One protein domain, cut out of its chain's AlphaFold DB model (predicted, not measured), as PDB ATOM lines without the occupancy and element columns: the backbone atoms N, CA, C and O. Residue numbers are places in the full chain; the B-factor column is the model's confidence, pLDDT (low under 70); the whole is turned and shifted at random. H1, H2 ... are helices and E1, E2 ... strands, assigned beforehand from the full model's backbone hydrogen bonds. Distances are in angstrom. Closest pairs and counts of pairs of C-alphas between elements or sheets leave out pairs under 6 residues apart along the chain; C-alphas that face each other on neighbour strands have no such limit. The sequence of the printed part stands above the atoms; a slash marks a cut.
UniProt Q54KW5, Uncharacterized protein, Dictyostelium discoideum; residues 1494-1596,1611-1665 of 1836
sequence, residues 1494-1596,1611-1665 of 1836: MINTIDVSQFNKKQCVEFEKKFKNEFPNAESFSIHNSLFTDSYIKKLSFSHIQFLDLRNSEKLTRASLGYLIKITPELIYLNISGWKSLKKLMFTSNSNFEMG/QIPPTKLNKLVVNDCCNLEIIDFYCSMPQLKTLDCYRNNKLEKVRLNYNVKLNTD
ATOM      1  N   MET A1494     178.700 271.623 231.855       40.06
ATOM      2  CA  MET A1494     179.371 271.581 230.549       40.06
ATOM      3  C   MET A1494     180.651 272.417 230.594       40.06
ATOM      4  O   MET A1494     180.603 273.651 230.574       40.06
ATOM      5  N   ILE A1495     181.797 271.745 230.617       44.35
ATOM      6  CA  ILE A1495     183.099 272.401 230.694       44.35
ATOM      7  C   ILE A1495     183.419 273.054 229.337       44.35
ATOM      8  O   ILE A1495     183.451 272.389 228.307       44.35
ATOM      9  N   ASN A1496     183.702 274.361 229.361       58.21
ATOM     10  CA  ASN A1496     184.054 275.217 228.216       58.21
ATOM     11  C   ASN A1496     182.969 275.360 227.121       58.21
ATOM     12  O   ASN A1496     182.875 274.564 226.188       58.21
ATOM     13  N   THR A1497     182.232 276.478 227.159       69.31
ATOM     14  CA  THR A1497     181.508 276.999 225.982       69.31
ATOM     15  C   THR A1497     182.413 277.936 225.183       69.31
ATOM     16  O   THR A1497     182.967 278.882 225.739       69.31
ATOM     17  N   ILE A1498     182.543 277.691 223.877       77.12
ATOM     18  CA  ILE A1498     183.383 278.459 222.949       77.12
ATOM     19  C   ILE A1498     182.496 279.086 221.869       77.12
ATOM     20  O   ILE A1498     181.826 278.375 221.126       77.12
ATOM     21  N   ASP A1499     182.503 280.414 221.747       81.05
ATOM     22  CA  ASP A1499     181.793 281.119 220.674       81.05
ATOM     23  C   ASP A1499     182.754 281.477 219.531       81.05
ATOM     24  O   ASP A1499     183.585 282.382 219.646       81.05
ATOM     25  N   VAL A1500     182.640 280.759 218.412       77.93
ATOM     26  CA  VAL A1500     183.564 280.887 217.272       77.93
ATOM     27  C   VAL A1500     183.334 282.190 216.493       77.93
ATOM     28  O   VAL A1500     184.202 282.602 215.726       77.93
ATOM     29  N   SER A1501     182.220 282.900 216.718       75.53
ATOM     30  CA  SER A1501     181.964 284.201 216.075       75.53
ATOM     31  C   SER A1501     182.993 285.279 216.450       75.53
ATOM     32  O   SER A1501     183.195 286.222 215.688       75.53
ATOM     33  N   GLN A1502     183.683 285.118 217.585       77.08
ATOM     34  CA  GLN A1502     184.733 286.032 218.043       77.08
ATOM     35  C   GLN A1502     186.110 285.741 217.420       77.08
ATOM     36  O   GLN A1502     187.051 286.509 217.626       77.08
ATOM     37  N   PHE A1503     186.271 284.634 216.686       79.79
ATOM     38  CA  PHE A1503     187.570 284.217 216.160       79.79
ATOM     39  C   PHE A1503     187.842 284.815 214.776       79.79
ATOM     40  O   PHE A1503     187.095 284.625 213.815       79.79
ATOM     41  N   ASN A1504     188.986 285.490 214.642       83.33
ATOM     42  CA  ASN A1504     189.518 285.861 213.336       83.33
ATOM     43  C   ASN A1504     190.015 284.619 212.567       83.33
ATOM     44  O   ASN A1504     190.285 283.567 213.146       83.33
ATOM     45  N   LYS A1505     190.216 284.746 211.250       74.72
ATOM     46  CA  LYS A1505     190.585 283.619 210.370       74.72
ATOM     47  C   LYS A1505     191.847 282.851 210.812       74.72
ATOM     48  O   LYS A1505     191.937 281.660 210.526       74.72
ATOM     49  N   LYS A1506     192.799 283.483 211.517       79.69
ATOM     50  CA  LYS A1506     193.969 282.791 212.094       79.69
ATOM     51  C   LYS A1506     193.584 281.996 213.344       79.69
ATOM     52  O   LYS A1506     193.937 280.824 213.435       79.69
ATOM     53  N   GLN A1507     192.824 282.605 214.258       82.95
ATOM     54  CA  GLN A1507     192.299 281.938 215.455       82.95
ATOM     55  C   GLN A1507     191.426 280.733 215.090       82.95
ATOM     56  O   GLN A1507     191.533 279.708 215.748       82.95
ATOM     57  N   CYS A1508     190.643 280.799 214.008       71.72
ATOM     58  CA  CYS A1508     189.894 279.643 213.507       71.72
ATOM     59  C   CYS A1508     190.818 278.483 213.109       71.72
ATOM     60  O   CYS A1508     190.549 277.349 213.478       71.72
ATOM     61  N   VAL A1509     191.931 278.744 212.415       75.50
ATOM     62  CA  VAL A1509     192.890 277.697 212.007       75.50
ATOM     63  C   VAL A1509     193.709 277.165 213.193       75.50
ATOM     64  O   VAL A1509     194.021 275.977 213.242       75.50
ATOM     65  N   GLU A1510     194.050 278.008 214.171       79.44
ATOM     66  CA  GLU A1510     194.673 277.562 215.428       79.44
ATOM     67  C   GLU A1510     193.695 276.737 216.278       79.44
ATOM     68  O   GLU A1510     194.084 275.696 216.809       79.44
ATOM     69  N   PHE A1511     192.420 277.134 216.334       82.23
ATOM     70  CA  PHE A1511     191.352 276.363 216.961       82.23
ATOM     71  C   PHE A1511     191.130 275.033 216.245       82.23
ATOM     72  O   PHE A1511     191.145 274.014 216.909       82.23
ATOM     73  N   GLU A1512     191.028 274.988 214.913       75.08
ATOM     74  CA  GLU A1512     190.874 273.731 214.165       75.08
ATOM     75  C   GLU A1512     192.044 272.755 214.394       75.08
ATOM     76  O   GLU A1512     191.824 271.542 214.443       75.08
ATOM     77  N   LYS A1513     193.275 273.267 214.567       77.97
ATOM     78  CA  LYS A1513     194.456 272.464 214.935       77.97
ATOM     79  C   LYS A1513     194.386 271.953 216.374       77.97
ATOM     80  O   LYS A1513     194.589 270.760 216.592       77.97
ATOM     81  N   LYS A1514     194.087 272.824 217.345       77.79
ATOM     82  CA  LYS A1514     193.881 272.425 218.748       77.79
ATOM     83  C   LYS A1514     192.750 271.407 218.861       77.79
ATOM     84  O   LYS A1514     192.945 270.353 219.450       77.79
ATOM     85  N   PHE A1515     191.617 271.674 218.220       76.75
ATOM     86  CA  PHE A1515     190.419 270.842 218.231       76.75
ATOM     87  C   PHE A1515     190.687 269.417 217.727       76.75
ATOM     88  O   PHE A1515     190.219 268.454 218.327       76.75
ATOM     89  N   LYS A1516     191.524 269.265 216.690       75.13
ATOM     90  CA  LYS A1516     191.946 267.946 216.201       75.13
ATOM     91  C   LYS A1516     192.909 267.208 217.150       75.13
ATOM     92  O   LYS A1516     192.887 265.981 217.182       75.13
ATOM     93  N   ASN A1517     193.755 267.927 217.888       77.51
ATOM     94  CA  ASN A1517     194.865 267.337 218.647       77.51
ATOM     95  C   ASN A1517     194.571 267.135 220.147       77.51
ATOM     96  O   ASN A1517     195.048 266.170 220.730       77.51
ATOM     97  N   GLU A1518     193.836 268.051 220.779       75.69
ATOM     98  CA  GLU A1518     193.680 268.126 222.244       75.69
ATOM     99  C   GLU A1518     192.366 267.496 222.745       75.69
ATOM    100  O   GLU A1518     192.276 267.115 223.908       75.69
ATOM    101  N   PHE A1519     191.350 267.367 221.882       69.42
ATOM    102  CA  PHE A1519     189.965 267.074 222.282       69.42
ATOM    103  C   PHE A1519     189.373 265.676 221.976       69.42
ATOM    104  O   PHE A1519     188.214 265.481 222.343       69.42
ATOM    105  N   PRO A1520     190.074 264.661 221.412       69.60
ATOM    106  CA  PRO A1520     189.520 263.295 221.338       69.60
ATOM    107  C   PRO A1520     189.041 262.734 222.692       69.60
ATOM    108  O   PRO A1520     188.096 261.944 222.735       69.60
ATOM    109  N   ASN A1521     189.670 263.184 223.786       76.80
ATOM    110  CA  ASN A1521     189.461 262.714 225.159       76.80
ATOM    111  C   ASN A1521     188.519 263.607 225.997       76.80
ATOM    112  O   ASN A1521     188.456 263.439 227.211       76.80
ATOM    113  N   ALA A1522     187.829 264.583 225.398       82.40
ATOM    114  CA  ALA A1522     186.849 265.398 226.121       82.40
ATOM    115  C   ALA A1522     185.493 264.675 226.211       82.40
ATOM    116  O   ALA A1522     185.034 264.125 225.216       82.40
ATOM    117  N   GLU A1523     184.830 264.711 227.371       86.99
ATOM    118  CA  GLU A1523     183.503 264.091 227.567       86.99
ATOM    119  C   GLU A1523     182.339 265.042 227.247       86.99
ATOM    120  O   GLU A1523     181.310 264.624 226.711       86.99
ATOM    121  N   SER A1524     182.493 266.335 227.548       88.86
ATOM    122  CA  SER A1524     181.498 267.374 227.264       88.86
ATOM    123  C   SER A1524     182.111 268.540 226.498       88.86
ATOM    124  O   SER A1524     183.268 268.893 226.725       88.86
ATOM    125  N   PHE A1525     181.350 269.114 225.562       85.62
ATOM    126  CA  PHE A1525     181.810 270.206 224.713       85.62
ATOM    127  C   PHE A1525     180.673 271.113 224.228       85.62
ATOM    128  O   PHE A1525     179.587 270.641 223.892       85.62
ATOM    129  N   SER A1526     180.921 272.423 224.141       91.51
ATOM    130  CA  SER A1526     179.935 273.410 223.687       91.51
ATOM    131  C   SER A1526     180.575 274.431 222.742       91.51
ATOM    132  O   SER A1526     181.510 275.140 223.112       91.51
ATOM    133  N   ILE A1527     180.091 274.495 221.497       87.19
ATOM    134  CA  ILE A1527     180.606 275.370 220.436       87.19
ATOM    135  C   ILE A1527     179.444 276.125 219.794       87.19
ATOM    136  O   ILE A1527     178.670 275.577 219.008       87.19
ATOM    137  N   HIS A1528     179.341 277.411 220.104       86.30
ATOM    138  CA  HIS A1528     178.331 278.293 219.534       86.30
ATOM    139  C   HIS A1528     178.830 278.933 218.229       86.30
ATOM    140  O   HIS A1528     180.019 279.227 218.076       86.30
ATOM    141  N   ASN A1529     177.900 279.180 217.300       83.15
ATOM    142  CA  ASN A1529     178.135 279.905 216.041       83.15
ATOM    143  C   ASN A1529     179.268 279.297 215.177       83.15
ATOM    144  O   ASN A1529     180.028 280.028 214.536       83.15
ATOM    145  N   SER A1530     179.427 277.966 215.176       76.89
ATOM    146  CA  SER A1530     180.616 277.339 214.592       76.89
ATOM    147  C   SER A1530     180.739 277.551 213.079       76.89
ATOM    148  O   SER A1530     179.787 277.372 212.314       76.89
ATOM    149  N   LEU A1531     181.964 277.854 212.637       77.08
ATOM    150  CA  LEU A1531     182.344 277.927 211.224       77.08
ATOM    151  C   LEU A1531     182.554 276.551 210.574       77.08
ATOM    152  O   LEU A1531     182.799 276.506 209.364       77.08
ATOM    153  N   PHE A1532     182.461 275.463 211.349       86.99
ATOM    154  CA  PHE A1532     182.568 274.091 210.860       86.99
ATOM    155  C   PHE A1532     181.661 273.842 209.638       86.99
ATOM    156  O   PHE A1532     180.600 274.441 209.464       86.99
ATOM    157  N   THR A1533     182.085 272.910 208.790       89.10
ATOM    158  CA  THR A1533     181.336 272.428 207.620       89.10
ATOM    159  C   THR A1533     181.202 270.910 207.694       89.10
ATOM    160  O   THR A1533     181.966 270.266 208.416       89.10
ATOM    161  N   ASP A1534     180.307 270.309 206.904       91.37
ATOM    162  CA  ASP A1534     180.179 268.844 206.827       91.37
ATOM    163  C   ASP A1534     181.533 268.153 206.539       91.37
ATOM    164  O   ASP A1534     181.853 267.124 207.131       91.37
ATOM    165  N   SER A1535     182.380 268.766 205.699       88.99
ATOM    166  CA  SER A1535     183.736 268.288 205.363       88.99
ATOM    167  C   SER A1535     184.752 268.434 206.507       88.99
ATOM    168  O   SER A1535     185.737 267.695 206.544       88.99
ATOM    169  N   TYR A1536     184.525 269.357 207.448       89.19
ATOM    170  CA  TYR A1536     185.302 269.430 208.686       89.19
ATOM    171  C   TYR A1536     184.851 268.343 209.666       89.19
ATOM    172  O   TYR A1536     185.679 267.553 210.106       89.19
ATOM    173  N   ILE A1537     183.539 268.225 209.920       91.00
ATOM    174  CA  ILE A1537     182.994 267.209 210.837       91.00
ATOM    175  C   ILE A1537     183.373 265.785 210.396       91.00
ATOM    176  O   ILE A1537     183.762 264.974 211.229       91.00
ATOM    177  N   LYS A1538     183.378 265.502 209.085       90.36
ATOM    178  CA  LYS A1538     183.832 264.218 208.513       90.36
ATOM    179  C   LYS A1538     185.279 263.833 208.876       90.36
ATOM    180  O   LYS A1538     185.640 262.667 208.758       90.36
ATOM    181  N   LYS A1539     186.125 264.799 209.247       87.77
ATOM    182  CA  LYS A1539     187.560 264.612 209.548       87.77
ATOM    183  C   LYS A1539     187.864 264.566 211.048       87.77
ATOM    184  O   LYS A1539     189.038 264.506 211.417       87.77
ATOM    185  N   LEU A1540     186.837 264.643 211.890       85.81
ATOM    186  CA  LEU A1540     186.957 264.545 213.338       85.81
ATOM    187  C   LEU A1540     186.928 263.084 213.789       85.81
ATOM    188  O   LEU A1540     186.337 262.225 213.141       85.81
ATOM    189  N   SER A1541     187.556 262.826 214.929       81.28
ATOM    190  CA  SER A1541     187.575 261.531 215.604       81.28
ATOM    191  C   SER A1541     187.396 261.778 217.098       81.28
ATOM    192  O   SER A1541     188.290 262.330 217.741       81.28
ATOM    193  N   PHE A1542     186.234 261.409 217.634       84.04
ATOM    194  CA  PHE A1542     185.873 261.623 219.033       84.04
ATOM    195  C   PHE A1542     185.790 260.277 219.745       84.04
ATOM    196  O   PHE A1542     184.832 259.538 219.544       84.04
ATOM    197  N   SER A1543     186.777 259.950 220.578       80.62
ATOM    198  CA  SER A1543     186.761 258.699 221.340       80.62
ATOM    199  C   SER A1543     185.899 258.781 222.605       80.62
ATOM    200  O   SER A1543     185.423 257.740 223.041       80.62
ATOM    201  N   HIS A1544     185.661 259.980 223.162       86.34
ATOM    202  CA  HIS A1544     185.018 260.130 224.481       86.34
ATOM    203  C   HIS A1544     183.847 261.138 224.575       86.34
ATOM    204  O   HIS A1544     183.213 261.195 225.625       86.34
ATOM    205  N   ILE A1545     183.509 261.914 223.530       90.91
ATOM    206  CA  ILE A1545     182.438 262.933 223.643       90.91
ATOM    207  C   ILE A1545     181.062 262.280 223.831       90.91
ATOM    208  O   ILE A1545     180.547 261.638 222.917       90.91
ATOM    209  N   GLN A1546     180.445 262.570 224.980       92.25
ATOM    210  CA  GLN A1546     179.075 262.217 225.356       92.25
ATOM    211  C   GLN A1546     178.111 263.415 225.279       92.25
ATOM    212  O   GLN A1546     176.937 263.233 224.958       92.25
ATOM    213  N   PHE A1547     178.567 264.642 225.552       94.37
ATOM    214  CA  PHE A1547     177.717 265.843 225.558       94.37
ATOM    215  C   PHE A1547     178.241 266.878 224.560       94.37
ATOM    216  O   PHE A1547     179.380 267.320 224.673       94.37
ATOM    217  N   LEU A1548     177.414 267.291 223.597       94.11
ATOM    218  CA  LEU A1548     177.845 268.153 222.496       94.11
ATOM    219  C   LEU A1548     176.805 269.234 222.157       94.11
ATOM    220  O   LEU A1548     175.743 268.948 221.610       94.11
ATOM    221  N   ASP A1549     177.104 270.500 222.440       95.26
ATOM    222  CA  ASP A1549     176.298 271.640 221.983       95.26
ATOM    223  C   ASP A1549     176.936 272.294 220.751       95.26
ATOM    224  O   ASP A1549     178.109 272.657 220.770       95.26
ATOM    225  N   LEU A1550     176.172 272.421 219.665       95.63
ATOM    226  CA  LEU A1550     176.598 272.990 218.382       95.63
ATOM    227  C   LEU A1550     175.630 274.081 217.900       95.63
ATOM    228  O   LEU A1550     175.477 274.290 216.687       95.63
ATOM    229  N   ARG A1551     174.917 274.750 218.816       93.47
ATOM    230  CA  ARG A1551     173.882 275.724 218.445       93.47
ATOM    231  C   ARG A1551     174.417 276.873 217.576       93.47
ATOM    232  O   ARG A1551     175.557 277.316 217.697       93.47
ATOM    233  N   ASN A1552     173.559 277.358 216.684       92.83
ATOM    234  CA  ASN A1552     173.813 278.392 215.678       92.83
ATOM    235  C   ASN A1552     174.934 278.067 214.668       92.83
ATOM    236  O   ASN A1552     175.415 278.957 213.973       92.83
ATOM    237  N   SER A1553     175.353 276.805 214.534       93.11
ATOM    238  CA  SER A1553     176.344 276.393 213.527       93.11
ATOM    239  C   SER A1553     175.704 276.296 212.131       93.11
ATOM    240  O   SER A1553     175.480 275.216 211.591       93.11
ATOM    241  N   GLU A1554     175.348 277.447 211.551       89.58
ATOM    242  CA  GLU A1554     174.401 277.575 210.427       89.58
ATOM    243  C   GLU A1554     174.780 276.793 209.156       89.58
ATOM    244  O   GLU A1554     173.905 276.447 208.355       89.58
ATOM    245  N   LYS A1555     176.079 276.525 208.978       89.55
ATOM    246  CA  LYS A1555     176.675 275.822 207.830       89.55
ATOM    247  C   LYS A1555     176.599 274.294 207.918       89.55
ATOM    248  O   LYS A1555     176.882 273.636 206.921       89.55
ATOM    249  N   LEU A1556     176.258 273.730 209.078       94.05
ATOM    250  CA  LEU A1556     176.168 272.280 209.264       94.05
ATOM    251  C   LEU A1556     174.842 271.745 208.709       94.05
ATOM    252  O   LEU A1556     173.783 272.360 208.875       94.05
ATOM    253  N   THR A1557     174.897 270.603 208.019       90.90
ATOM    254  CA  THR A1557     173.728 269.977 207.384       90.90
ATOM    255  C   THR A1557     173.422 268.608 208.002       90.90
ATOM    256  O   THR A1557     174.024 268.193 208.994       90.90
ATOM    257  N   ARG A1558     172.481 267.854 207.411       87.25
ATOM    258  CA  ARG A1558     172.240 266.449 207.790       87.25
ATOM    259  C   ARG A1558     173.516 265.597 207.671       87.25
ATOM    260  O   ARG A1558     173.647 264.631 208.417       87.25
ATOM    261  N   ALA A1559     174.452 265.944 206.780       90.54
ATOM    262  CA  ALA A1559     175.701 265.199 206.628       90.54
ATOM    263  C   ALA A1559     176.586 265.306 207.883       90.54
ATOM    264  O   ALA A1559     177.019 264.272 208.386       90.54
ATOM    265  N   SER A1560     176.762 266.499 208.468       94.27
ATOM    266  CA  SER A1560     177.400 266.655 209.784       94.27
ATOM    267  C   SER A1560     176.769 265.792 210.869       94.27
ATOM    268  O   SER A1560     177.500 265.157 211.619       94.27
ATOM    269  N   LEU A1561     175.436 265.733 210.949       91.87
ATOM    270  CA  LEU A1561     174.752 264.915 211.955       91.87
ATOM    271  C   LEU A1561     175.059 263.417 211.777       91.87
ATOM    272  O   LEU A1561     175.405 262.746 212.746       91.87
ATOM    273  N   GLY A1562     175.010 262.913 210.539       90.45
ATOM    274  CA  GLY A1562     175.397 261.533 210.227       90.45
ATOM    275  C   GLY A1562     176.871 261.241 210.528       90.45
ATOM    276  O   GLY A1562     177.191 260.180 211.058       90.45
ATOM    277  N   TYR A1563     177.771 262.194 210.262       93.29
ATOM    278  CA  TYR A1563     179.185 262.052 210.610       93.29
ATOM    279  C   TYR A1563     179.411 262.028 212.123       93.29
ATOM    280  O   TYR A1563     180.100 261.121 212.574       93.29
ATOM    281  N   LEU A1564     178.790 262.925 212.904       92.71
ATOM    282  CA  LEU A1564     178.867 262.909 214.374       92.71
ATOM    283  C   LEU A1564     178.494 261.530 214.932       92.71
ATOM    284  O   LEU A1564     179.295 260.915 215.622       92.71
ATOM    285  N   ILE A1565     177.331 261.006 214.545       87.83
ATOM    286  CA  ILE A1565     176.800 259.724 215.039       87.83
ATOM    287  C   ILE A1565     177.663 258.528 214.588       87.83
ATOM    288  O   ILE A1565     177.744 257.511 215.286       87.83
ATOM    289  N   LYS A1566     178.361 258.637 213.448       86.05
ATOM    290  CA  LYS A1566     179.325 257.618 213.011       86.05
ATOM    291  C   LYS A1566     180.642 257.672 213.801       86.05
ATOM    292  O   LYS A1566     181.200 256.609 214.052       86.05
ATOM    293  N   ILE A1567     181.114 258.857 214.213       86.23
ATOM    294  CA  ILE A1567     182.415 259.026 214.897       86.23
ATOM    295  C   ILE A1567     182.357 258.995 216.430       86.23
ATOM    296  O   ILE A1567     183.355 258.615 217.028       86.23
ATOM    297  N   THR A1568     181.250 259.379 217.075       86.20
ATOM    298  CA  THR A1568     181.091 259.265 218.539       86.20
ATOM    299  C   THR A1568     180.637 257.855 218.918       86.20
ATOM    300  O   THR A1568     179.771 257.314 218.218       86.20
ATOM    301  N   PRO A1569     181.130 257.246 220.013       81.45
ATOM    302  CA  PRO A1569     180.623 255.954 220.478       81.45
ATOM    303  C   PRO A1569     179.150 256.059 220.902       81.45
ATOM    304  O   PRO A1569     178.306 255.405 220.292       81.45
ATOM    305  N   GLU A1570     178.844 256.959 221.840       86.36
ATOM    306  CA  GLU A1570     177.506 257.250 222.364       86.36
ATOM    307  C   GLU A1570     177.416 258.741 222.735       86.36
ATOM    308  O   GLU A1570     178.281 259.256 223.443       86.36
ATOM    309  N   LEU A1571     176.379 259.443 222.266       88.19
ATOM    310  CA  LEU A1571     176.073 260.822 222.657       88.19
ATOM    311  C   LEU A1571     174.900 260.836 223.644       88.19
ATOM    312  O   LEU A1571     173.737 260.718 223.259       88.19
ATOM    313  N   ILE A1572     175.179 261.079 224.920       90.10
ATOM    314  CA  ILE A1572     174.146 261.332 225.932       90.10
ATOM    315  C   ILE A1572     173.362 262.619 225.607       90.10
ATOM    316  O   ILE A1572     172.160 262.692 225.860       90.10
ATOM    317  N   TYR A1573     174.008 263.630 225.010       94.06
ATOM    318  CA  TYR A1573     173.376 264.896 224.628       94.06
ATOM    319  C   TYR A1573     173.936 265.475 223.326       94.06
ATOM    320  O   TYR A1573     175.146 265.634 223.182       94.06
ATOM    321  N   LEU A1574     173.049 265.908 222.429       95.24
ATOM    322  CA  LEU A1574     173.384 266.714 221.256       95.24
ATOM    323  C   LEU A1574     172.413 267.898 221.116       95.24
ATOM    324  O   LEU A1574     171.197 267.716 221.150       95.24
ATOM    325  N   ASN A1575     172.919 269.111 220.892       95.16
ATOM    326  CA  ASN A1575     172.097 270.281 220.561       95.16
ATOM    327  C   ASN A1575     172.510 270.878 219.214       95.16
ATOM    328  O   ASN A1575     173.637 271.333 219.042       95.16
ATOM    329  N   ILE A1576     171.571 270.906 218.270       94.99
ATOM    330  CA  ILE A1576     171.761 271.411 216.900       94.99
ATOM    331  C   ILE A1576     170.847 272.604 216.597       94.99
ATOM    332  O   ILE A1576     170.473 272.840 215.449       94.99
ATOM    333  N   SER A1577     170.443 273.349 217.630       92.81
ATOM    334  CA  SER A1577     169.549 274.500 217.467       92.81
ATOM    335  C   SER A1577     170.134 275.546 216.503       92.81
ATOM    336  O   SER A1577     171.345 275.734 216.445       92.81
ATOM    337  N   GLY A1578     169.302 276.242 215.729       92.30
ATOM    338  CA  GLY A1578     169.739 277.302 214.810       92.30
ATOM    339  C   GLY A1578     170.491 276.834 213.549       92.30
ATOM    340  O   GLY A1578     170.996 277.672 212.801       92.30
ATOM    341  N   TRP A1579     170.567 275.530 213.257       93.58
ATOM    342  CA  TRP A1579     171.180 275.015 212.020       93.58
ATOM    343  C   TRP A1579     170.331 275.369 210.783       93.58
ATOM    344  O   TRP A1579     169.474 274.600 210.341       93.58
ATOM    345  N   LYS A1580     170.573 276.546 210.188       87.03
ATOM    346  CA  LYS A1580     169.825 277.048 209.016       87.03
ATOM    347  C   LYS A1580     169.905 276.145 207.779       87.03
ATOM    348  O   LYS A1580     169.008 276.211 206.939       87.03
ATOM    349  N   SER A1581     170.935 275.308 207.649       87.29
ATOM    350  CA  SER A1581     171.108 274.412 206.492       87.29
ATOM    351  C   SER A1581     170.471 273.021 206.668       87.29
ATOM    352  O   SER A1581     170.391 272.245 205.712       87.29
ATOM    353  N   LEU A1582     169.955 272.701 207.860       88.56
ATOM    354  CA  LEU A1582     169.285 271.433 208.152       88.56
ATOM    355  C   LEU A1582     167.852 271.423 207.584       88.56
ATOM    356  O   LEU A1582     166.953 272.037 208.151       88.56
ATOM    357  N   LYS A1583     167.631 270.714 206.466       82.62
ATOM    358  CA  LYS A1583     166.307 270.621 205.807       82.62
ATOM    359  C   LYS A1583     165.438 269.451 206.276       82.62
ATOM    360  O   LYS A1583     164.232 269.610 206.416       82.62
ATOM    361  N   LYS A1584     166.030 268.273 206.497       78.37
ATOM    362  CA  LYS A1584     165.329 267.029 206.867       78.37
ATOM    363  C   LYS A1584     166.169 266.224 207.857       78.37
ATOM    364  O   LYS A1584     167.396 266.243 207.767       78.37
ATOM    365  N   LEU A1585     165.507 265.494 208.749       78.27
ATOM    366  CA  LEU A1585     166.102 264.619 209.764       78.27
ATOM    367  C   LEU A1585     165.112 263.463 209.988       78.27
ATOM    368  O   LEU A1585     163.919 263.732 210.109       78.27
ATOM    369  N   MET A1586     165.582 262.210 209.959       66.68
ATOM    370  CA  MET A1586     164.760 261.005 210.154       66.68
ATOM    371  C   MET A1586     165.491 259.986 211.040       66.68
ATOM    372  O   MET A1586     166.717 259.890 210.974       66.68
ATOM    373  N   PHE A1587     164.725 259.216 211.811       64.30
ATOM    374  CA  PHE A1587     165.186 258.174 212.735       64.30
ATOM    375  C   PHE A1587     164.667 256.791 212.335       64.30
ATOM    376  O   PHE A1587     163.690 256.684 211.588       64.30
ATOM    377  N   THR A1588     165.296 255.744 212.868       47.24
ATOM    378  CA  THR A1588     164.843 254.354 212.754       47.24
ATOM    379  C   THR A1588     164.074 253.886 213.985       47.24
ATOM    380  O   THR A1588     164.533 254.042 215.113       47.24
ATOM    381  N   SER A1589     162.959 253.194 213.726       48.34
ATOM    382  CA  SER A1589     162.035 252.557 214.683       48.34
ATOM    383  C   SER A1589     161.170 253.492 215.550       48.34
ATOM    384  O   SER A1589     161.560 254.596 215.913       48.34
ATOM    385  N   ASN A1590     159.958 253.019 215.868       34.61
ATOM    386  CA  ASN A1590     159.035 253.647 216.817       34.61
ATOM    387  C   ASN A1590     159.265 253.050 218.214       34.61
ATOM    388  O   ASN A1590     158.667 252.027 218.547       34.61
ATOM    389  N   SER A1591     160.101 253.688 219.025       38.02
ATOM    390  CA  SER A1591     160.231 253.419 220.463       38.02
ATOM    391  C   SER A1591     159.918 254.684 221.274       38.02
ATOM    392  O   SER A1591     159.681 255.754 220.705       38.02
ATOM    393  N   ASN A1592     159.794 254.551 222.598       32.65
ATOM    394  CA  ASN A1592     159.164 255.588 223.412       32.65
ATOM    395  C   ASN A1592     160.100 256.780 223.674       32.65
ATOM    396  O   ASN A1592     161.123 256.641 224.337       32.65
ATOM    397  N   PHE A1593     159.712 257.960 223.186       34.38
ATOM    398  CA  PHE A1593     160.463 259.212 223.318       34.38
ATOM    399  C   PHE A1593     159.624 260.254 224.052       34.38
ATOM    400  O   PHE A1593     158.979 261.103 223.432       34.38
ATOM    401  N   GLU A1594     159.666 260.220 225.384       30.93
ATOM    402  CA  GLU A1594     159.098 261.282 226.211       30.93
ATOM    403  C   GLU A1594     160.192 262.214 226.748       30.93
ATOM    404  O   GLU A1594     161.265 261.779 227.166       30.93
ATOM    405  N   MET A1595     159.956 263.529 226.686       30.28
ATOM    406  CA  MET A1595     161.008 264.536 226.868       30.28
ATOM    407  C   MET A1595     161.336 264.804 228.347       30.28
ATOM    408  O   MET A1595     161.148 265.912 228.846       30.28
ATOM    409  N   GLY A1596     161.902 263.799 229.018       28.42
ATOM    410  CA  GLY A1596     162.666 263.974 230.252       28.42
ATOM    411  C   GLY A1596     162.317 263.035 231.401       28.42
ATOM    412  O   GLY A1596     161.766 263.513 232.387       28.42
ATOM    413  N   GLN A1611     170.626 256.434 208.334       52.81
ATOM    414  CA  GLN A1611     169.595 256.358 209.374       52.81
ATOM    415  C   GLN A1611     170.239 256.424 210.772       52.81
ATOM    416  O   GLN A1611     171.295 255.842 210.997       52.81
ATOM    417  N   ILE A1612     169.647 257.182 211.704       58.16
ATOM    418  CA  ILE A1612     170.217 257.409 213.045       58.16
ATOM    419  C   ILE A1612     169.887 256.218 213.957       58.16
ATOM    420  O   ILE A1612     168.707 256.062 214.280       58.16
ATOM    421  N   PRO A1613     170.872 255.427 214.435       59.08
ATOM    422  CA  PRO A1613     170.608 254.360 215.395       59.08
ATOM    423  C   PRO A1613     170.159 254.974 216.732       59.08
ATOM    424  O   PRO A1613     170.891 255.809 217.275       59.08
ATOM    425  N   PRO A1614     168.996 254.589 217.291       56.04
ATOM    426  CA  PRO A1614     168.489 255.193 218.525       56.04
ATOM    427  C   PRO A1614     169.405 254.936 219.732       56.04
ATOM    428  O   PRO A1614     169.501 255.784 220.610       56.04
ATOM    429  N   THR A1615     170.155 253.829 219.731       65.02
ATOM    430  CA  THR A1615     171.129 253.445 220.771       65.02
ATOM    431  C   THR A1615     172.371 254.336 220.864       65.02
ATOM    432  O   THR A1615     173.212 254.106 221.724       65.02
ATOM    433  N   LYS A1616     172.531 255.326 219.976       77.01
ATOM    434  CA  LYS A1616     173.698 256.222 219.949       77.01
ATOM    435  C   LYS A1616     173.425 257.654 220.407       77.01
ATOM    436  O   LYS A1616     174.372 258.441 220.449       77.01
ATOM    437  N   LEU A1617     172.171 258.033 220.668       84.32
ATOM    438  CA  LEU A1617     171.818 259.427 220.945       84.32
ATOM    439  C   LEU A1617     170.655 259.556 221.938       84.32
ATOM    440  O   LEU A1617     169.490 259.588 221.545       84.32
ATOM    441  N   ASN A1618     170.982 259.714 223.220       81.99
ATOM    442  CA  ASN A1618     169.990 259.641 224.300       81.99
ATOM    443  C   ASN A1618     169.151 260.929 224.426       81.99
ATOM    444  O   ASN A1618     168.038 260.899 224.952       81.99
ATOM    445  N   LYS A1619     169.648 262.078 223.938       85.11
ATOM    446  CA  LYS A1619     168.916 263.358 223.966       85.11
ATOM    447  C   LYS A1619     169.333 264.311 222.843       85.11
ATOM    448  O   LYS A1619     170.455 264.810 222.837       85.11
ATOM    449  N   LEU A1620     168.401 264.642 221.946       91.90
ATOM    450  CA  LEU A1620     168.591 265.640 220.885       91.90
ATOM    451  C   LEU A1620     167.772 266.916 221.155       91.90
ATOM    452  O   LEU A1620     166.579 266.846 221.443       91.90
ATOM    453  N   VAL A1621     168.390 268.091 220.998       88.38
ATOM    454  CA  VAL A1621     167.736 269.409 221.101       88.38
ATOM    455  C   VAL A1621     167.776 270.131 219.748       88.38
ATOM    456  O   VAL A1621     168.845 270.312 219.164       88.38
ATOM    457  N   VAL A1622     166.605 270.551 219.246       85.96
ATOM    458  CA  VAL A1622     166.434 271.145 217.904       85.96
ATOM    459  C   VAL A1622     165.478 272.347 217.940       85.96
ATOM    460  O   VAL A1622     164.315 272.249 217.550       85.96
ATOM    461  N   ASN A1623     165.956 273.504 218.400       80.25
ATOM    462  CA  ASN A1623     165.207 274.766 218.314       80.25
ATOM    463  C   ASN A1623     165.643 275.580 217.089       80.25
ATOM    464  O   ASN A1623     166.747 275.413 216.588       80.25
ATOM    465  N   ASP A1624     164.806 276.498 216.615       81.28
ATOM    466  CA  ASP A1624     165.196 277.622 215.741       81.28
ATOM    467  C   ASP A1624     165.832 277.257 214.366       81.28
ATOM    468  O   ASP A1624     166.231 278.132 213.596       81.28
ATOM    469  N   CYS A1625     165.854 275.971 213.984       83.48
ATOM    470  CA  CYS A1625     166.303 275.471 212.677       83.48
ATOM    471  C   CYS A1625     165.302 275.844 211.572       83.48
ATOM    472  O   CYS A1625     164.441 275.053 211.181       83.48
ATOM    473  N   CYS A1626     165.401 277.073 211.062       76.40
ATOM    474  CA  CYS A1626     164.384 277.709 210.218       76.40
ATOM    475  C   CYS A1626     164.007 276.945 208.935       76.40
ATOM    476  O   CYS A1626     162.915 277.158 208.402       76.40
ATOM    477  N   ASN A1627     164.874 276.067 208.421       82.30
ATOM    478  CA  ASN A1627     164.634 275.275 207.211       82.30
ATOM    479  C   ASN A1627     164.269 273.809 207.457       82.30
ATOM    480  O   ASN A1627     163.972 273.125 206.480       82.30
ATOM    481  N   LEU A1628     164.207 273.351 208.710       81.36
ATOM    482  CA  LEU A1628     163.785 271.991 209.015       81.36
ATOM    483  C   LEU A1628     162.307 271.805 208.646       81.36
ATOM    484  O   LEU A1628     161.419 272.499 209.149       81.36
ATOM    485  N   GLU A1629     162.037 270.850 207.766       69.02
ATOM    486  CA  GLU A1629     160.691 270.446 207.378       69.02
ATOM    487  C   GLU A1629     160.123 269.520 208.460       69.02
ATOM    488  O   GLU A1629     160.131 268.298 208.338       69.02
ATOM    489  N   ILE A1630     159.638 270.131 209.550       57.81
ATOM    490  CA  ILE A1630     159.196 269.460 210.791       57.81
ATOM    491  C   ILE A1630     158.136 268.364 210.550       57.81
ATOM    492  O   ILE A1630     157.989 267.474 211.380       57.81
ATOM    493  N   ILE A1631     157.444 268.365 209.405       52.45
ATOM    494  CA  ILE A1631     156.552 267.269 208.995       52.45
ATOM    495  C   ILE A1631     157.303 265.928 208.947       52.45
ATOM    496  O   ILE A1631     156.802 264.953 209.499       52.45
ATOM    497  N   ASP A1632     158.497 265.872 208.347       47.63
ATOM    498  CA  ASP A1632     159.285 264.633 208.269       47.63
ATOM    499  C   ASP A1632     159.828 264.237 209.651       47.63
ATOM    500  O   ASP A1632     159.703 263.081 210.049       47.63
ATOM    501  N   PHE A1633     160.332 265.213 210.419       48.31
ATOM    502  CA  PHE A1633     160.826 265.012 211.789       48.31
ATOM    503  C   PHE A1633     159.738 264.416 212.701       48.31
ATOM    504  O   PHE A1633     159.960 263.387 213.335       48.31
ATOM    505  N   TYR A1634     158.530 264.992 212.687       46.98
ATOM    506  CA  TYR A1634     157.374 264.495 213.438       46.98
ATOM    507  C   TYR A1634     156.885 263.128 212.930       46.98
ATOM    508  O   TYR A1634     156.491 262.286 213.729       46.98
ATOM    509  N   CYS A1635     156.947 262.860 211.617       45.36
ATOM    510  CA  CYS A1635     156.642 261.524 211.086       45.36
ATOM    511  C   CYS A1635     157.645 260.455 211.551       45.36
ATOM    512  O   CYS A1635     157.272 259.287 211.598       45.36
ATOM    513  N   SER A1636     158.881 260.835 211.895       47.16
ATOM    514  CA  SER A1636     159.887 259.932 212.476       47.16
ATOM    515  C   SER A1636     159.919 259.893 214.012       47.16
ATOM    516  O   SER A1636     160.594 259.035 214.566       47.16
ATOM    517  N   MET A1637     159.210 260.795 214.699       46.41
ATOM    518  CA  MET A1637     159.106 260.845 216.167       46.41
ATOM    519  C   MET A1637     157.699 261.306 216.601       46.41
ATOM    520  O   MET A1637     157.524 262.435 217.073       46.41
ATOM    521  N   PRO A1638     156.666 260.450 216.469       42.03
ATOM    522  CA  PRO A1638     155.276 260.825 216.752       42.03
ATOM    523  C   PRO A1638     154.970 261.105 218.238       42.03
ATOM    524  O   PRO A1638     153.870 261.557 218.546       42.03
ATOM    525  N   GLN A1639     155.915 260.857 219.154       41.26
ATOM    526  CA  GLN A1639     155.753 261.051 220.604       41.26
ATOM    527  C   GLN A1639     156.249 262.413 221.134       41.26
ATOM    528  O   GLN A1639     156.239 262.642 222.341       41.26
ATOM    529  N   LEU A1640     156.633 263.352 220.259       36.81
ATOM    530  CA  LEU A1640     157.015 264.727 220.623       36.81
ATOM    531  C   LEU A1640     155.857 265.503 221.296       36.81
ATOM    532  O   LEU A1640     155.149 266.278 220.649       36.81
ATOM    533  N   LYS A1641     155.678 265.323 222.615       41.24
ATOM    534  CA  LYS A1641     154.576 265.917 223.403       41.24
ATOM    535  C   LYS A1641     154.605 267.455 223.476       41.24
ATOM    536  O   LYS A1641     153.572 268.063 223.754       41.24
ATOM    537  N   THR A1642     155.740 268.098 223.190       39.97
ATOM    538  CA  THR A1642     155.900 269.564 223.226       39.97
ATOM    539  C   THR A1642     156.803 270.091 222.107       39.97
ATOM    540  O   THR A1642     157.925 269.634 221.915       39.97
ATOM    541  N   LEU A1643     156.318 271.117 221.401       39.27
ATOM    542  CA  LEU A1643     157.043 271.899 220.390       39.27
ATOM    543  C   LEU A1643     156.703 273.387 220.598       39.27
ATOM    544  O   LEU A1643     155.537 273.771 220.472       39.27
ATOM    545  N   ASP A1644     157.698 274.223 220.918       43.99
ATOM    546  CA  ASP A1644     157.507 275.669 221.130       43.99
ATOM    547  C   ASP A1644     157.225 276.380 219.796       43.99
ATOM    548  O   ASP A1644     158.119 276.791 219.050       43.99
ATOM    549  N   CYS A1645     155.938 276.506 219.474       41.85
ATOM    550  CA  CYS A1645     155.483 277.067 218.208       41.85
ATOM    551  C   CYS A1645     155.778 278.568 218.024       41.85
ATOM    552  O   CYS A1645     155.673 279.047 216.896       41.85
ATOM    553  N   TYR A1646     156.161 279.304 219.078       41.76
ATOM    554  CA  TYR A1646     156.378 280.754 218.998       41.76
ATOM    555  C   TYR A1646     157.716 281.156 218.367       41.76
ATOM    556  O   TYR A1646     157.888 282.321 218.014       41.76
ATOM    557  N   ARG A1647     158.663 280.221 218.204       43.15
ATOM    558  CA  ARG A1647     160.008 280.525 217.675       43.15
ATOM    559  C   ARG A1647     160.205 280.232 216.191       43.15
ATOM    560  O   ARG A1647     161.179 280.681 215.597       43.15
ATOM    561  N   ASN A1648     159.297 279.479 215.574       45.68
ATOM    562  CA  ASN A1648     159.384 279.137 214.159       45.68
ATOM    563  C   ASN A1648     158.063 279.463 213.461       45.68
ATOM    564  O   ASN A1648     157.110 278.694 213.525       45.68
ATOM    565  N   ASN A1649     158.020 280.579 212.732       48.83
ATOM    566  CA  ASN A1649     156.803 281.102 212.093       48.83
ATOM    567  C   ASN A1649     156.180 280.132 211.059       48.83
ATOM    568  O   ASN A1649     155.020 280.291 210.672       48.83
ATOM    569  N   LYS A1650     156.907 279.092 210.612       47.61
ATOM    570  CA  LYS A1650     156.319 277.992 209.827       47.61
ATOM    571  C   LYS A1650     155.344 277.157 210.672       47.61
ATOM    572  O   LYS A1650     154.313 276.742 210.148       47.61
ATOM    573  N   LEU A1651     155.607 276.975 211.971       42.06
ATOM    574  CA  LEU A1651     154.708 276.296 212.913       42.06
ATOM    575  C   LEU A1651     153.429 277.087 213.190       42.06
ATOM    576  O   LEU A1651     152.394 276.464 213.375       42.06
ATOM    577  N   GLU A1652     153.430 278.421 213.141       39.66
ATOM    578  CA  GLU A1652     152.188 279.202 213.259       39.66
ATOM    579  C   GLU A1652     151.221 278.897 212.097       39.66
ATOM    580  O   GLU A1652     150.033 278.635 212.303       39.66
ATOM    581  N   LYS A1653     151.755 278.765 210.873       41.06
ATOM    582  CA  LYS A1653     150.992 278.271 209.713       41.06
ATOM    583  C   LYS A1653     150.577 276.798 209.847       41.06
ATOM    584  O   LYS A1653     149.611 276.389 209.204       41.06
ATOM    585  N   VAL A1654     151.237 275.997 210.688       38.64
ATOM    586  CA  VAL A1654     150.790 274.635 211.057       38.64
ATOM    587  C   VAL A1654     149.751 274.666 212.188       38.64
ATOM    588  O   VAL A1654     148.841 273.843 212.174       38.64
ATOM    589  N   ARG A1655     149.786 275.648 213.098       31.31
ATOM    590  CA  ARG A1655     148.825 275.845 214.204       31.31
ATOM    591  C   ARG A1655     147.403 276.091 213.685       31.31
ATOM    592  O   ARG A1655     146.452 275.543 214.229       31.31
ATOM    593  N   LEU A1656     147.274 276.802 212.558       33.73
ATOM    594  CA  LEU A1656     146.018 276.939 211.796       33.73
ATOM    595  C   LEU A1656     145.527 275.637 211.127       33.73
ATOM    596  O   LEU A1656     144.396 275.589 210.655       33.73
ATOM    597  N   ASN A1657     146.355 274.591 211.054       37.89
ATOM    598  CA  ASN A1657     146.021 273.303 210.434       37.89
ATOM    599  C   ASN A1657     145.858 272.161 211.455       37.89
ATOM    600  O   ASN A1657     145.073 271.243 211.226       37.89
ATOM    601  N   TYR A1658     146.560 272.217 212.591       27.80
ATOM    602  CA  TYR A1658     146.510 271.203 213.641       27.80
ATOM    603  C   TYR A1658     146.468 271.845 215.033       27.80
ATOM    604  O   TYR A1658     147.488 272.235 215.595       27.80
ATOM    605  N   ASN A1659     145.269 271.881 215.623       28.13
ATOM    606  CA  ASN A1659     145.090 272.092 217.060       28.13
ATOM    607  C   ASN A1659     145.663 270.890 217.827       28.13
ATOM    608  O   ASN A1659     144.968 269.888 218.018       28.13
ATOM    609  N   VAL A1660     146.931 270.982 218.239       27.13
ATOM    610  CA  VAL A1660     147.602 269.951 219.038       27.13
ATOM    611  C   VAL A1660     147.187 270.071 220.504       27.13
ATOM    612  O   VAL A1660     147.564 270.991 221.225       27.13
ATOM    613  N   LYS A1661     146.415 269.077 220.933       31.79
ATOM    614  CA  LYS A1661     146.347 268.564 222.299       31.79
ATOM    615  C   LYS A1661     146.343 267.048 222.182       31.79
ATOM    616  O   LYS A1661     145.590 266.534 221.358       31.79
ATOM    617  N   LEU A1662     147.038 266.368 223.080       29.06
ATOM    618  CA  LEU A1662     146.437 265.453 224.055       29.06
ATOM    619  C   LEU A1662     147.526 264.990 225.026       29.06
ATOM    620  O   LEU A1662     148.709 265.084 224.718       29.06
ATOM    621  N   ASN A1663     147.112 264.553 226.209       28.60
ATOM    622  CA  ASN A1663     148.003 263.992 227.215       28.60
ATOM    623  C   ASN A1663     147.477 262.604 227.583       28.60
ATOM    624  O   ASN A1663     146.259 262.464 227.679       28.60
ATOM    625  N   THR A1664     148.402 261.659 227.778       29.22
ATOM    626  CA  THR A1664     148.268 260.387 228.522       29.22
ATOM    627  C   THR A1664     146.998 259.550 228.316       29.22
ATOM    628  O   THR A1664     145.915 259.917 228.765       29.22
ATOM    629  N   ASP A1665     147.200 258.370 227.736       33.62
ATOM    630  CA  ASP A1665     146.658 257.084 228.186       33.62
ATOM    631  C   ASP A1665     145.194 257.065 228.644       33.62
ATOM    632  O   ASP A1665     144.874 257.320 229.801       33.62
TER     633      ASP A1665
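What this domain is: This is residues 1494 to 1596 and 1611 to 1665 of the 1836 residues of an uncharacterized protein of Dictyostelium discoideum (UniProt Q54KW5). With little regular structure, the chain winds in stacked turns, a solenoid: short parallel strands E1, E2, E3, E4, in that order, line one wall, H2 and H3 the opposite one; H1 lies toward one end, H4 and H5 toward the other. Of 158 printed residues, 56 are in named elements, E1 H1 E2 H2 E3 H3 E4 H4 H5, class mixed. It is compact, radius of gyration of the C-alphas 16.6 A, spanning 50 by 30 by 25 A.

Where its parts are: E1 is residues 1497 to 1499, from C-alpha (181.508, 276.999, 225.982); H1 1505 to 1518, 19.8 A; E2 1524 to 1528, 13.7 A; H2 1534 to 1537; E3 1547 to 1549; H3 1558 to 1567, 14.5 A; E4 1573 to 1575; H4 1630 to 1636; H5 1649 to 1655, ending at C-alpha (148.825, 275.845, 214.204).

How they stand to each other: E1 H1 E2, E2 H2 E3 and E3 H3 E4 are strand-helix-strand units, parallel neighbour strands with a helix between, each crossover right-handed. Within hydrogen-bond range are N 1498 and O 1526, 2.9 A, N 1525 and O 1547, 2.8 A, and N 1548 and O 1573, 2.8 A. H2 and H3 touch, closest C-alphas Asp 1534 and Ser 1560, 4.6 A; H1, H4 and H5 touch no helix. Every O i to N i+4 pair is within range in H1, H3 and H4, 2 of 3 in H5; H2 is too short for one.

The domain as a whole: The farthest C-alphas, Lys 1506 and Asp 1665, are 56.2 A apart. Residues 1597 to 1610 are not printed, a C-alpha gap of 23.3 A. The link H4 to H5 is long. Among residues with pLDDT under 70 are 1629 to 1665.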